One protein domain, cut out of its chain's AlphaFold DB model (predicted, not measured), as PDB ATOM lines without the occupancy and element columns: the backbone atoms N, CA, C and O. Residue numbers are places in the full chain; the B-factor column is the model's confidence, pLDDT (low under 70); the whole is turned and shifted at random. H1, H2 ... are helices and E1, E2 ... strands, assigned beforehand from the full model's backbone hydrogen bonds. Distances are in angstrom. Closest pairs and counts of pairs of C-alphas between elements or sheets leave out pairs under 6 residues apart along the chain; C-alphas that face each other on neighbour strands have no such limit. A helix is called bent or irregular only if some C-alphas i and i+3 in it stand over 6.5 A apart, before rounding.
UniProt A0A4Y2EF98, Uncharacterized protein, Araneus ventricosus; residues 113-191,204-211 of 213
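AT A GLANCE: This is residues 113 to 191 and 204 to 211 of the 213 residues of an uncharacterized protein of Araneus ventricosus (UniProt A0A4Y2EF98). A two-stranded ribbon, E1 and E2, sits beyond one end of a long helix, H3, while two shorter helices, H1 and H2, gather near the other end of H3. Between these two ends the helix is a bare bar, with residues 163 to 172 of H3 standing free, and past E1 residues 185 to 191 run as a tail to a cut in the chain. The printed part has 87 residues with three named helices and two named strands, in the order H1, H2, H3, E1, E2, and its class is mostly helix. The sheet has the order E1 - E2 and is antiparallel. The whole is extended, with a radius of gyration of the C-alphas of 18.8 A and spans of 54 by 38 by 22 A.

HOW THE PARTS SIT: Strands E1, residues 181 to 184, and E2, residues 206 to 209, are antiparallel neighbours, with 155 degrees between their directions. C-alphas 181 and 209 face each other at 4.5 A. N 182 and O 208 are within hydrogen-bond range at 2.8 A, as are N 206 and O 184 at 2.9 A. A tight link joins E1 to H3, residues 151 to 175; H3 and E2 are apart. H2, residues 125 to 139, only just touches H3, with 3 pairs of C-alphas within 8 A; residues 125 to 129 of H2 and 154 to 155 of H3 alone take part. Their closest C-alphas, of Met 125 and Gln 155, are 6.7 A apart. H2 and H3 run opposite ways at a steep tilt of 69.7 degrees, only just short of about perpendicular. H1, residues 113 to 120, is close to H3 but not clearly touching; the closest C-alphas, of Val 115 and Pro 158, are 6.7 A apart, and the two stand about perpendicular at 90 degrees. H1 is also close to H2 but not clearly touching, with the closest C-alphas, of Phe 118 and Ser 128, 6.5 A apart. H1 and H2 are each apart from both strands. In H1 and H2 every O i to N i+4 pair is within hydrogen-bond range; in H3, 19 of 21 are.

IN THESE COORDINATES: E1 and E2 measure 9.6 A and 10.2 A from first to last C-alpha, and E2 ends at C-alpha 209, (28.364, 20.932, -45.445). H3 measures 36.9 A, from C-alpha 151 at (-9.637, 11.655, -36.867) to C-alpha 175 at (20.895, 31.392, -42.951). It is neither bent nor irregular, but only just: C-alphas 155 and 158 are 6.2 A apart. H2 measures 20.6 A. H1 measures 10.6 A and begins at C-alpha 113, (8.128, 14.371, -27.561).

THE WHOLE: The two C-alphas farthest apart, of Gly 141 and Asp 179, are 54.7 A apart. Residues 192 to 203 are not printed, and C-alphas 191 and 204 are 15.5 A apart across this cut, which lies in the link from E1 to E2. The link from H2 to H3, with 11 residues, is long, and that from H1 to H2 is tight. The mean pLDDT of the printed part is 76.6; 24 residues are under 70, among them residues 144 to 155 and 186 to 191.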
ATOM      1  N   LYS A 113       7.505  15.592 -28.090       84.62
ATOM      2  CA  LYS A 113       8.128  14.371 -27.561       84.62
ATOM      3  C   LYS A 113       7.279  13.116 -27.806       84.62
ATOM      4  O   LYS A 113       7.837  12.066 -28.106       84.62
ATOM      5  N   LEU A 114       5.953  13.241 -27.726       85.00
ATOM      6  CA  LEU A 114       5.011  12.165 -28.040       85.00
ATOM      7  C   LEU A 114       5.008  11.868 -29.545       85.00
ATOM      8  O   LEU A 114       5.106  10.714 -29.945       85.00
ATOM      9  N   VAL A 115       5.003  12.911 -30.382       83.25
ATOM     10  CA  VAL A 115       5.104  12.764 -31.846       83.25
ATOM     11  C   VAL A 115       6.412  12.069 -32.238       83.25
ATOM     12  O   VAL A 115       6.401  11.142 -33.042       83.25
ATOM     13  N   ALA A 116       7.533  12.445 -31.616       85.19
ATOM     14  CA  ALA A 116       8.817  11.783 -31.838       85.19
ATOM     15  C   ALA A 116       8.812  10.306 -31.400       85.19
ATOM     16  O   ALA A 116       9.483   9.483 -32.023       85.19
ATOM     17  N   ALA A 117       8.072   9.955 -30.343       86.94
ATOM     18  CA  ALA A 117       7.895   8.565 -29.931       86.94
ATOM     19  C   ALA A 117       7.074   7.776 -30.964       86.94
ATOM     20  O   ALA A 117       7.483   6.683 -31.344       86.94
ATOM     21  N   PHE A 118       5.990   8.349 -31.492       87.44
ATOM     22  CA  PHE A 118       5.203   7.728 -32.565       87.44
ATOM     23  C   PHE A 118       6.026   7.489 -33.833       87.44
ATOM     24  O   PHE A 118       5.950   6.405 -34.407       87.44
ATOM     25  N   ASP A 119       6.857   8.460 -34.224       84.75
ATOM     26  CA  ASP A 119       7.746   8.332 -35.382       84.75
ATOM     27  C   ASP A 119       8.778   7.208 -35.181       84.75
ATOM     28  O   ASP A 119       9.012   6.407 -36.085       84.75
ATOM     29  N   ARG A 120       9.372   7.099 -33.984       89.50
ATOM     30  CA  ARG A 120      10.338   6.030 -33.659       89.50
ATOM     31  C   ARG A 120       9.696   4.649 -33.620       89.50
ATOM     32  O   ARG A 120      10.321   3.682 -34.043       89.50
ATOM     33  N   CYS A 121       8.462   4.572 -33.136       84.81
ATOM     34  CA  CYS A 121       7.680   3.342 -33.112       84.81
ATOM     35  C   CYS A 121       7.044   3.010 -34.474       84.81
ATOM     36  O   CYS A 121       6.377   1.986 -34.579       84.81
ATOM     37  N   GLN A 122       7.239   3.851 -35.502       85.88
ATOM     38  CA  GLN A 122       6.660   3.699 -36.844       85.88
ATOM     39  C   GLN A 122       5.142   3.463 -36.818       85.88
ATOM     40  O   GLN A 122       4.599   2.711 -37.627       85.88
ATOM     41  N   LEU A 123       4.448   4.097 -35.867       83.56
ATOM     42  CA  LEU A 123       3.018   3.876 -35.691       83.56
ATOM     43  C   LEU A 123       2.243   4.466 -36.863       83.56
ATOM     44  O   LEU A 123       2.462   5.611 -37.273       83.56
ATOM     45  N   SER A 124       1.287   3.690 -37.372       79.50
ATOM     46  CA  SER A 124       0.305   4.234 -38.295       79.50
ATOM     47  C   SER A 124      -0.585   5.244 -37.567       79.50
ATOM     48  O   SER A 124      -0.694   5.248 -36.338       79.50
ATOM     49  N   MET A 125      -1.272   6.099 -38.325       75.94
ATOM     50  CA  MET A 125      -2.187   7.073 -37.726       75.94
ATOM     51  C   MET A 125      -3.256   6.411 -36.849       75.94
ATOM     52  O   MET A 125      -3.587   6.947 -35.797       75.94
ATOM     53  N   GLY A 126      -3.763   5.241 -37.256       80.31
ATOM     54  CA  GLY A 126      -4.735   4.481 -36.469       80.31
ATOM     55  C   GLY A 126      -4.136   3.953 -35.170       80.31
ATOM     56  O   GLY A 126      -4.720   4.153 -34.110       80.31
ATOM     57  N   ASP A 127      -2.938   3.373 -35.240       82.19
ATOM     58  CA  ASP A 127      -2.272   2.798 -34.066       82.19
ATOM     59  C   ASP A 127      -1.863   3.884 -33.067       82.19
ATOM     60  O   ASP A 127      -2.004   3.709 -31.862       82.19
ATOM     61  N   SER A 128      -1.421   5.047 -33.555       81.38
ATOM     62  CA  SER A 128      -1.082   6.190 -32.699       81.38
ATOM     63  C   SER A 128      -2.291   6.743 -31.937       81.38
ATOM     64  O   SER A 128      -2.162   7.135 -30.780       81.38
ATOM     65  N   VAL A 129      -3.473   6.735 -32.564       81.31
ATOM     66  CA  VAL A 129      -4.731   7.144 -31.926       81.31
ATOM     67  C   VAL A 129      -5.177   6.108 -30.909       81.31
ATOM     68  O   VAL A 129      -5.527   6.484 -29.802       81.31
ATOM     69  N   PHE A 130      -5.088   4.826 -31.255       82.12
ATOM     70  CA  PHE A 130      -5.437   3.729 -30.359       82.12
ATOM     71  C   PHE A 130      -4.567   3.712 -29.094       82.12
ATOM     72  O   PHE A 130      -5.077   3.611 -27.983       82.12
ATOM     73  N   VAL A 131      -3.249   3.883 -29.244       83.88
ATOM     74  CA  VAL A 131      -2.319   3.979 -28.107       83.88
ATOM     75  C   VAL A 131      -2.618   5.212 -27.254       83.88
ATOM     76  O   VAL A 131      -2.546   5.142 -26.028       83.88
ATOM     77  N   LEU A 132      -2.962   6.340 -27.882       82.25
ATOM     78  CA  LEU A 132      -3.315   7.561 -27.163       82.25
ATOM     79  C   LEU A 132      -4.624   7.398 -26.384       82.25
ATOM     80  O   LEU A 132      -4.672   7.781 -25.224       82.25
ATOM     81  N   GLU A 133      -5.645   6.810 -27.002       76.81
ATOM     82  CA  GLU A 133      -6.948   6.526 -26.397       76.81
ATOM     83  C   GLU A 133      -6.794   5.618 -25.173       76.81
ATOM     84  O   GLU A 133      -7.184   6.013 -24.077       76.81
ATOM     85  N   ALA A 134      -6.091   4.490 -25.321       78.56
ATOM     86  CA  ALA A 134      -5.811   3.576 -24.214       78.56
ATOM     87  C   ALA A 134      -5.037   4.258 -23.074       78.56
ATOM     88  O   ALA A 134      -5.364   4.098 -21.902       78.56
ATOM     89  N   THR A 135      -4.033   5.077 -23.404       80.06
ATOM     90  CA  THR A 135      -3.238   5.786 -22.388       80.06
ATOM     91  C   THR A 135      -4.063   6.853 -21.661       80.06
ATOM     92  O   THR A 135      -3.896   7.058 -20.461       80.06
ATOM     93  N   VAL A 136      -4.941   7.561 -22.370       79.00
ATOM     94  CA  VAL A 136      -5.787   8.614 -21.794       79.00
ATOM     95  C   VAL A 136      -6.866   8.028 -20.884       79.00
ATOM     96  O   VAL A 136      -7.085   8.554 -19.790       79.00
ATOM     97  N   GLU A 137      -7.497   6.935 -21.304       73.50
ATOM     98  CA  GLU A 137      -8.540   6.254 -20.537       73.50
ATOM     99  C   GLU A 137      -7.961   5.555 -19.296       73.50
ATOM    100  O   GLU A 137      -8.443   5.773 -18.185       73.50
ATOM    101  N   GLU A 138      -6.882   4.779 -19.451       69.25
ATOM    102  CA  GLU A 138      -6.328   3.947 -18.374       69.25
ATOM    103  C   GLU A 138      -5.392   4.718 -17.431       69.25
ATOM    104  O   GLU A 138      -5.473   4.566 -16.212       69.25
ATOM    105  N   ALA A 139      -4.497   5.563 -17.961       71.44
ATOM    106  CA  ALA A 139      -3.458   6.207 -17.148       71.44
ATOM    107  C   ALA A 139      -3.858   7.592 -16.625       71.44
ATOM    108  O   ALA A 139      -3.368   8.019 -15.578       71.44
ATOM    109  N   LEU A 140      -4.714   8.314 -17.354       71.62
ATOM    110  CA  LEU A 140      -5.139   9.667 -16.982       71.62
ATOM    111  C   LEU A 140      -6.575   9.713 -16.449       71.62
ATOM    112  O   LEU A 140      -6.945  10.728 -15.858       71.62
ATOM    113  N   GLY A 141      -7.374   8.654 -16.643       67.81
ATOM    114  CA  GLY A 141      -8.775   8.598 -16.210       67.81
ATOM    115  C   GLY A 141      -9.621   9.747 -16.765       67.81
ATOM    116  O   GLY A 141     -10.582  10.175 -16.126       67.81
ATOM    117  N   CYS A 142      -9.214  10.318 -17.901       71.00
ATOM    118  CA  CYS A 142      -9.869  11.473 -18.500       71.00
ATOM    119  C   CYS A 142     -10.818  11.017 -19.615       71.00
ATOM    120  O   CYS A 142     -10.529  10.058 -20.329       71.00
ATOM    121  N   ASN A 143     -11.937  11.722 -19.796       70.88
ATOM    122  CA  ASN A 143     -12.890  11.386 -20.853       70.88
ATOM    123  C   ASN A 143     -12.296  11.706 -22.228       70.88
ATOM    124  O   ASN A 143     -11.698  12.764 -22.417       70.88
ATOM    125  N   ILE A 144     -12.518  10.821 -23.203       66.50
ATOM    126  CA  ILE A 144     -12.048  10.959 -24.596       66.50
ATOM    127  C   ILE A 144     -12.523  12.288 -25.219       66.50
ATOM    128  O   ILE A 144     -11.816  12.880 -26.036       66.50
ATOM    129  N   ASP A 145     -13.671  12.801 -24.769       65.38
ATOM    130  CA  ASP A 145     -14.263  14.071 -25.204       65.38
ATOM    131  C   ASP A 145     -13.457  15.317 -24.788       65.38
ATOM    132  O   ASP A 145     -13.559  16.366 -25.428       65.38
ATOM    133  N   ASP A 146     -12.619  15.212 -23.751       66.69
ATOM    134  CA  ASP A 146     -11.765  16.311 -23.286       66.69
ATOM    135  C   ASP A 146     -10.519  16.503 -24.178       66.69
ATOM    136  O   ASP A 146      -9.792  17.497 -24.041       66.69
ATOM    137  N   PHE A 147     -10.271  15.578 -25.117       67.50
ATOM    138  CA  PHE A 147      -9.087  15.553 -25.971       67.50
ATOM    139  C   PHE A 147      -9.461  15.750 -27.442       67.50
ATOM    140  O   PHE A 147     -10.421  15.165 -27.946       67.50
ATOM    141  N   PRO A 148      -8.653  16.492 -28.215       62.31
ATOM    142  CA  PRO A 148      -8.805  16.556 -29.660       62.31
ATOM    143  C   PRO A 148      -8.282  15.261 -30.318       62.31
ATOM    144  O   PRO A 148      -7.306  15.293 -31.067       62.31
ATOM    145  N   ILE A 149      -8.942  14.119 -30.083       65.56
ATOM    146  CA  ILE A 149      -8.661  12.807 -30.716       65.56
ATOM    147  C   ILE A 149      -9.520  12.617 -31.985       65.56
ATOM    148  O   ILE A 149      -9.642  11.532 -32.553       65.56
ATOM    149  N   SER A 150     -10.138  13.687 -32.497       65.19
ATOM    150  CA  SER A 150     -10.861  13.606 -33.766       65.19
ATOM    151  C   SER A 150      -9.933  13.087 -34.874       65.19
ATOM    152  O   SER A 150      -8.773  13.490 -34.972       65.19
ATOM    153  N   LYS A 151     -10.437  12.214 -35.756       60.50
ATOM    154  CA  LYS A 151      -9.637  11.655 -36.867       60.50
ATOM    155  C   LYS A 151      -8.912  12.741 -37.680       60.50
ATOM    156  O   LYS A 151      -7.812  12.509 -38.174       60.50
ATOM    157  N   SER A 152      -9.509  13.930 -37.796       61.75
ATOM    158  CA  SER A 152      -8.921  15.087 -38.471       61.75
ATOM    159  C   SER A 152      -7.783  15.738 -37.681       61.75
ATOM    160  O   SER A 152      -6.758  16.047 -38.285       61.75
ATOM    161  N   SER A 153      -7.903  15.933 -36.364       63.50
ATOM    162  CA  SER A 153      -6.819  16.485 -35.534       63.50
ATOM    163  C   SER A 153      -5.650  15.514 -35.416       63.50
ATOM    164  O   SER A 153      -4.505  15.935 -35.587       63.50
ATOM    165  N   SER A 154      -5.929  14.220 -35.248       65.25
ATOM    166  CA  SER A 154      -4.900  13.183 -35.219       65.25
ATOM    167  C   SER A 154      -4.082  13.182 -36.501       65.25
ATOM    168  O   SER A 154      -2.868  13.079 -36.433       65.25
ATOM    169  N   GLN A 155      -4.698  13.381 -37.670       66.06
ATOM    170  CA  GLN A 155      -3.951  13.475 -38.926       66.06
ATOM    171  C   GLN A 155      -3.261  14.829 -39.120       66.06
ATOM    172  O   GLN A 155      -2.101  14.875 -39.531       66.06
ATOM    173  N   ARG A 156      -3.956  15.930 -38.828       74.81
ATOM    174  CA  ARG A 156      -3.475  17.283 -39.114       74.81
ATOM    175  C   ARG A 156      -2.278  17.663 -38.246       74.81
ATOM    176  O   ARG A 156      -1.276  18.124 -38.788       74.81
ATOM    177  N   ILE A 157      -2.337  17.411 -36.936       76.31
ATOM    178  CA  ILE A 157      -1.324  17.888 -35.980       76.31
ATOM    179  C   ILE A 157       0.078  17.325 -36.294       76.31
ATOM    180  O   ILE A 157       1.014  18.117 -36.421       76.31
ATOM    181  N   PRO A 158       0.277  16.010 -36.518       76.62
ATOM    182  CA  PRO A 158       1.591  15.476 -36.868       76.62
ATOM    183  C   PRO A 158       2.078  15.946 -38.241       76.62
ATOM    184  O   PRO A 158       3.269  16.189 -38.415       76.62
ATOM    185  N   THR A 159       1.191  16.090 -39.234       75.75
ATOM    186  CA  THR A 159       1.593  16.608 -40.557       75.75
ATOM    187  C   THR A 159       2.041  18.062 -40.497       75.75
ATOM    188  O   THR A 159       3.040  18.422 -41.115       75.75
ATOM    189  N   GLU A 160       1.353  18.876 -39.704       80.88
ATOM    190  CA  GLU A 160       1.673  20.284 -39.510       80.88
ATOM    191  C   GLU A 160       2.999  20.439 -38.761       80.88
ATOM    192  O   GLU A 160       3.866  21.185 -39.206       80.88
ATOM    193  N   LYS A 161       3.244  19.618 -37.731       81.31
ATOM    194  CA  LYS A 161       4.534  19.574 -37.022       81.31
ATOM    195  C   LYS A 161       5.697  19.105 -37.903       81.31
ATOM    196  O   LYS A 161       6.804  19.629 -37.790       81.31
ATOM    197  N   ARG A 162       5.470  18.147 -38.813       84.69
ATOM    198  CA  ARG A 162       6.485  17.730 -39.802       84.69
ATOM    199  C   ARG A 162       6.787  18.842 -40.805       84.69
ATOM    200  O   ARG A 162       7.952  19.045 -41.138       84.69
ATOM    201  N   LYS A 163       5.760  19.569 -41.251       87.94
ATOM    202  CA  LYS A 163       5.909  20.723 -42.144       87.94
ATOM    203  C   LYS A 163       6.686  21.856 -41.468       87.94
ATOM    204  O   LYS A 163       7.672  22.310 -42.033       87.94
ATOM    205  N   GLU A 164       6.308  22.223 -40.245       89.00
ATOM    206  CA  GLU A 164       7.004  23.219 -39.419       89.00
ATOM    207  C   GLU A 164       8.491  22.864 -39.266       89.00
ATOM    208  O   GLU A 164       9.372  23.686 -39.503       89.00
ATOM    209  N   ARG A 165       8.797  21.596 -38.962       87.56
ATOM    210  CA  ARG A 165      10.184  21.129 -38.858       87.56
ATOM    211  C   ARG A 165      10.948  21.249 -40.181       87.56
ATOM    212  O   ARG A 165      12.110  21.644 -40.162       87.56
ATOM    213  N   ALA A 166      10.328  20.908 -41.308       87.25
ATOM    214  CA  ALA A 166      10.955  21.027 -42.623       87.25
ATOM    215  C   ALA A 166      11.225  22.494 -43.001       87.25
ATOM    216  O   ALA A 166      12.278  22.799 -43.556       87.25
ATOM    217  N   GLU A 167      10.307  23.403 -42.668       92.31
ATOM    218  CA  GLU A 167      10.482  24.843 -42.872       92.31
ATOM    219  C   GLU A 167      11.612  25.398 -42.002       92.31
ATOM    220  O   GLU A 167      12.480  26.096 -42.521       92.31
ATOM    221  N   ASN A 168      11.687  25.001 -40.729       91.00
ATOM    222  CA  ASN A 168      12.779  25.398 -39.839       91.00
ATOM    223  C   ASN A 168      14.146  24.925 -40.359       91.00
ATOM    224  O   ASN A 168      15.094  25.703 -40.376       91.00
ATOM    225  N   ILE A 169      14.239  23.683 -40.851       86.62
ATOM    226  CA  ILE A 169      15.467  23.152 -41.470       86.62
ATOM    227  C   ILE A 169      15.828  23.944 -42.733       86.62
ATOM    228  O   ILE A 169      16.993  24.268 -42.952       86.62
ATOM    229  N   LYS A 170      14.835  24.274 -43.566       87.88
ATOM    230  CA  LYS A 170      15.047  25.063 -44.783       87.88
ATOM    231  C   LYS A 170      15.579  26.462 -44.460       87.88
ATOM    232  O   LYS A 170      16.494  26.920 -45.137       87.88
ATOM    233  N   ILE A 171      15.009  27.127 -43.456       88.94
ATOM    234  CA  ILE A 171      15.427  28.466 -43.025       88.94
ATOM    235  C   ILE A 171      16.840  28.422 -42.438       88.94
ATOM    236  O   ILE A 171      17.678  29.234 -42.813       88.94
ATOM    237  N   ASP A 172      17.136  27.448 -41.574       86.12
ATOM    238  CA  ASP A 172      18.472  27.274 -40.991       86.12
ATOM    239  C   ASP A 172      19.547  27.062 -42.070       86.12
ATOM    240  O   ASP A 172      20.585  27.723 -42.068       86.12
ATOM    241  N   PHE A 173      19.243  26.235 -43.075       80.94
ATOM    242  CA  PHE A 173      20.117  26.025 -44.230       80.94
ATOM    243  C   PHE A 173      20.356  27.306 -45.049       80.94
ATOM    244  O   PHE A 173      21.463  27.534 -45.530       80.94
ATOM    245  N   GLN A 174      19.334  28.153 -45.216       80.56
ATOM    246  CA  GLN A 174      19.465  29.431 -45.927       80.56
ATOM    247  C   GLN A 174      20.245  30.480 -45.132       80.56
ATOM    248  O   GLN A 174      20.925  31.306 -45.730       80.56
ATOM    249  N   ASN A 175      20.159  30.460 -43.803       81.62
ATOM    250  CA  ASN A 175      20.895  31.392 -42.951       81.62
ATOM    251  C   ASN A 175      22.386  31.043 -42.877       81.62
ATOM    252  O   ASN A 175      23.226  31.935 -42.783       81.62
ATOM    253  N   GLN A 176      22.716  29.755 -42.941       74.25
ATOM    254  CA  GLN A 176      24.085  29.250 -42.875       74.25
ATOM    255  C   GLN A 176      24.611  28.851 -44.258       74.25
ATOM    256  O   GLN A 176      25.201  27.779 -44.363       74.25
ATOM    257  N   VAL A 177      24.376  29.665 -45.309       67.12
ATOM    258  CA  VAL A 177      24.728  29.328 -46.709       67.12
ATOM    259  C   VAL A 177      26.132  28.724 -46.763       67.12
ATOM    260  O   VAL A 177      27.118  29.448 -46.594       67.12
ATOM    261  N   PRO A 178      26.252  27.404 -46.969       68.50
ATOM    262  CA  PRO A 178      27.548  26.779 -46.874       68.50
ATOM    263  C   PRO A 178      28.325  27.039 -48.152       68.50
ATOM    264  O   PRO A 178      27.811  26.827 -49.248       68.50
ATOM    265  N   ASP A 179      29.584  27.445 -48.012       71.75
ATOM    266  CA  ASP A 179      30.465  27.702 -49.156       71.75
ATOM    267  C   ASP A 179      30.754  26.416 -49.960       71.75
ATOM    268  O   ASP A 179      31.035  26.454 -51.156       71.75
ATOM    269  N   VAL A 180      30.659  25.247 -49.308       71.88
ATOM    270  CA  VAL A 180      30.775  23.924 -49.936       71.88
ATOM    271  C   VAL A 180      29.732  22.971 -49.356       71.88
ATOM    272  O   VAL A 180      29.650  22.780 -48.142       71.88
ATOM    273  N   VAL A 181      28.973  22.325 -50.242       79.19
ATOM    274  CA  VAL A 181      27.961  21.318 -49.910       79.19
ATOM    275  C   VAL A 181      28.349  19.985 -50.550       79.19
ATOM    276  O   VAL A 181      28.594  19.909 -51.751       79.19
ATOM    277  N   THR A 182      28.388  18.922 -49.753       79.44
ATOM    278  CA  THR A 182      28.584  17.544 -50.206       79.44
ATOM    279  C   THR A 182      27.239  16.827 -50.233       79.44
ATOM    280  O   THR A 182      26.570  16.674 -49.211       79.44
ATOM    281  N   LEU A 183      26.845  16.386 -51.427       83.06
ATOM    282  CA  LEU A 183      25.650  15.585 -51.659       83.06
ATOM    283  C   LEU A 183      26.025  14.100 -51.624       83.06
ATOM    284  O   LEU A 183      26.649  13.585 -52.550       83.06
ATOM    285  N   HIS A 184      25.630  13.410 -50.562       79.50
ATOM    286  CA  HIS A 184      25.689  11.960 -50.471       79.50
ATOM    287  C   HIS A 184      24.373  11.384 -50.983       79.50
ATOM    288  O   HIS A 184      23.332  11.440 -50.326       79.50
ATOM    289  N   TRP A 185      24.428  10.833 -52.183       79.00
ATOM    290  CA  TRP A 185      23.338  10.090 -52.788       79.00
ATOM    291  C   TRP A 185      23.790   8.627 -52.851       79.00
ATOM    292  O   TRP A 185      24.813   8.321 -53.462       79.00
ATOM    293  N   ASP A 186      23.109   7.735 -52.128       66.81
ATOM    294  CA  ASP A 186      23.324   6.297 -52.310       66.81
ATOM    295  C   ASP A 186      22.413   5.841 -53.445       66.81
ATOM    296  O   ASP A 186      21.187   5.879 -53.342       66.81
ATOM    297  N   ASP A 187      23.035   5.476 -54.558       62.59
ATOM    298  CA  ASP A 187      22.367   5.212 -55.827       62.59
ATOM    299  C   ASP A 187      21.929   3.751 -55.981       62.59
ATOM    300  O   ASP A 187      21.564   3.265 -57.055       62.59
ATOM    301  N   LYS A 188      21.988   3.005 -54.878       67.62
ATOM    302  CA  LYS A 188      21.514   1.632 -54.821       67.62
ATOM    303  C   LYS A 188      19.995   1.630 -54.859       67.62
ATOM    304  O   LYS A 188      19.323   1.579 -53.832       67.62
ATOM    305  N   LEU A 189      19.463   1.642 -56.077       62.91
ATOM    306  CA  LEU A 189      18.092   1.245 -56.354       62.91
ATOM    307  C   LEU A 189      17.932  -0.189 -55.851       62.91
ATOM    308  O   LEU A 189      18.419  -1.143 -56.461       62.91
ATOM    309  N   LEU A 190      17.292  -0.345 -54.694       64.50
ATOM    310  CA  LEU A 190      16.950  -1.667 -54.205       64.50
ATOM    311  C   LEU A 190      15.866  -2.235 -55.130       64.50
ATOM    312  O   LEU A 190      14.858  -1.558 -55.376       64.50
ATOM    313  N   PRO A 191      16.035  -3.463 -55.658       63.06
ATOM    314  CA  PRO A 191      14.948  -4.152 -56.328       63.06
ATOM    315  C   PRO A 191      13.769  -4.215 -55.361       63.06
ATOM    316  O   PRO A 191      13.902  -4.730 -54.250       63.06
ATOM    317  N   PRO A 204      17.609   7.485 -48.895       70.50
ATOM    318  CA  PRO A 204      17.677   8.857 -48.414       70.50
ATOM    319  C   PRO A 204      18.901   9.586 -48.982       70.50
ATOM    320  O   PRO A 204      20.024   9.093 -48.920       70.50
ATOM    321  N   ILE A 205      18.669  10.795 -49.495       77.81
ATOM    322  CA  ILE A 205      19.719  11.721 -49.923       77.81
ATOM    323  C   ILE A 205      20.194  12.486 -48.685       77.81
ATOM    324  O   ILE A 205      19.401  13.172 -48.037       77.81
ATOM    325  N   VAL A 206      21.479  12.374 -48.357       79.88
ATOM    326  CA  VAL A 206      22.103  13.080 -47.233       79.88
ATOM    327  C   VAL A 206      22.915  14.248 -47.778       79.88
ATOM    328  O   VAL A 206      23.710  14.096 -48.697       79.88
ATOM    329  N   ILE A 207      22.721  15.431 -47.204       78.81
ATOM    330  CA  ILE A 207      23.475  16.634 -47.554       78.81
ATOM    331  C   ILE A 207      24.283  17.041 -46.326       78.81
ATOM    332  O   ILE A 207      23.705  17.302 -45.272       78.81
ATOM    333  N   SER A 208      25.605  17.093 -46.457       80.06
ATOM    334  CA  SER A 208      26.514  17.604 -45.427       80.06
ATOM    335  C   SER A 208      27.245  18.829 -45.946       80.06
ATOM    336  O   SER A 208      27.545  18.917 -47.132       80.06
ATOM    337  N   TYR A 209      27.575  19.769 -45.072       76.75
ATOM    338  CA  TYR A 209      28.364  20.932 -45.445       76.75
ATOM    339  C   TYR A 209      29.385  21.268 -44.362       76.75
ATOM    340  O   TYR A 209      29.165  20.994 -43.183       76.75
ATOM    341  N   GLY A 210      30.527  21.811 -44.781       64.94
ATOM    342  CA  GLY A 210      31.627  22.188 -43.898       64.94
ATOM    343  C   GLY A 210      31.959  23.667 -44.046       64.94
ATOM    344  O   GLY A 210      31.983  24.191 -45.158       64.94
ATOM    345  N   LEU A 211      32.240  24.335 -42.926       57.12
ATOM    346  CA  LEU A 211      32.848  25.665 -42.935       57.12
ATOM    347  C   LEU A 211      34.300  25.522 -43.409       57.12
ATOM    348  O   LEU A 211      35.064  24.748 -42.825       57.12
TER     349      LEU A 211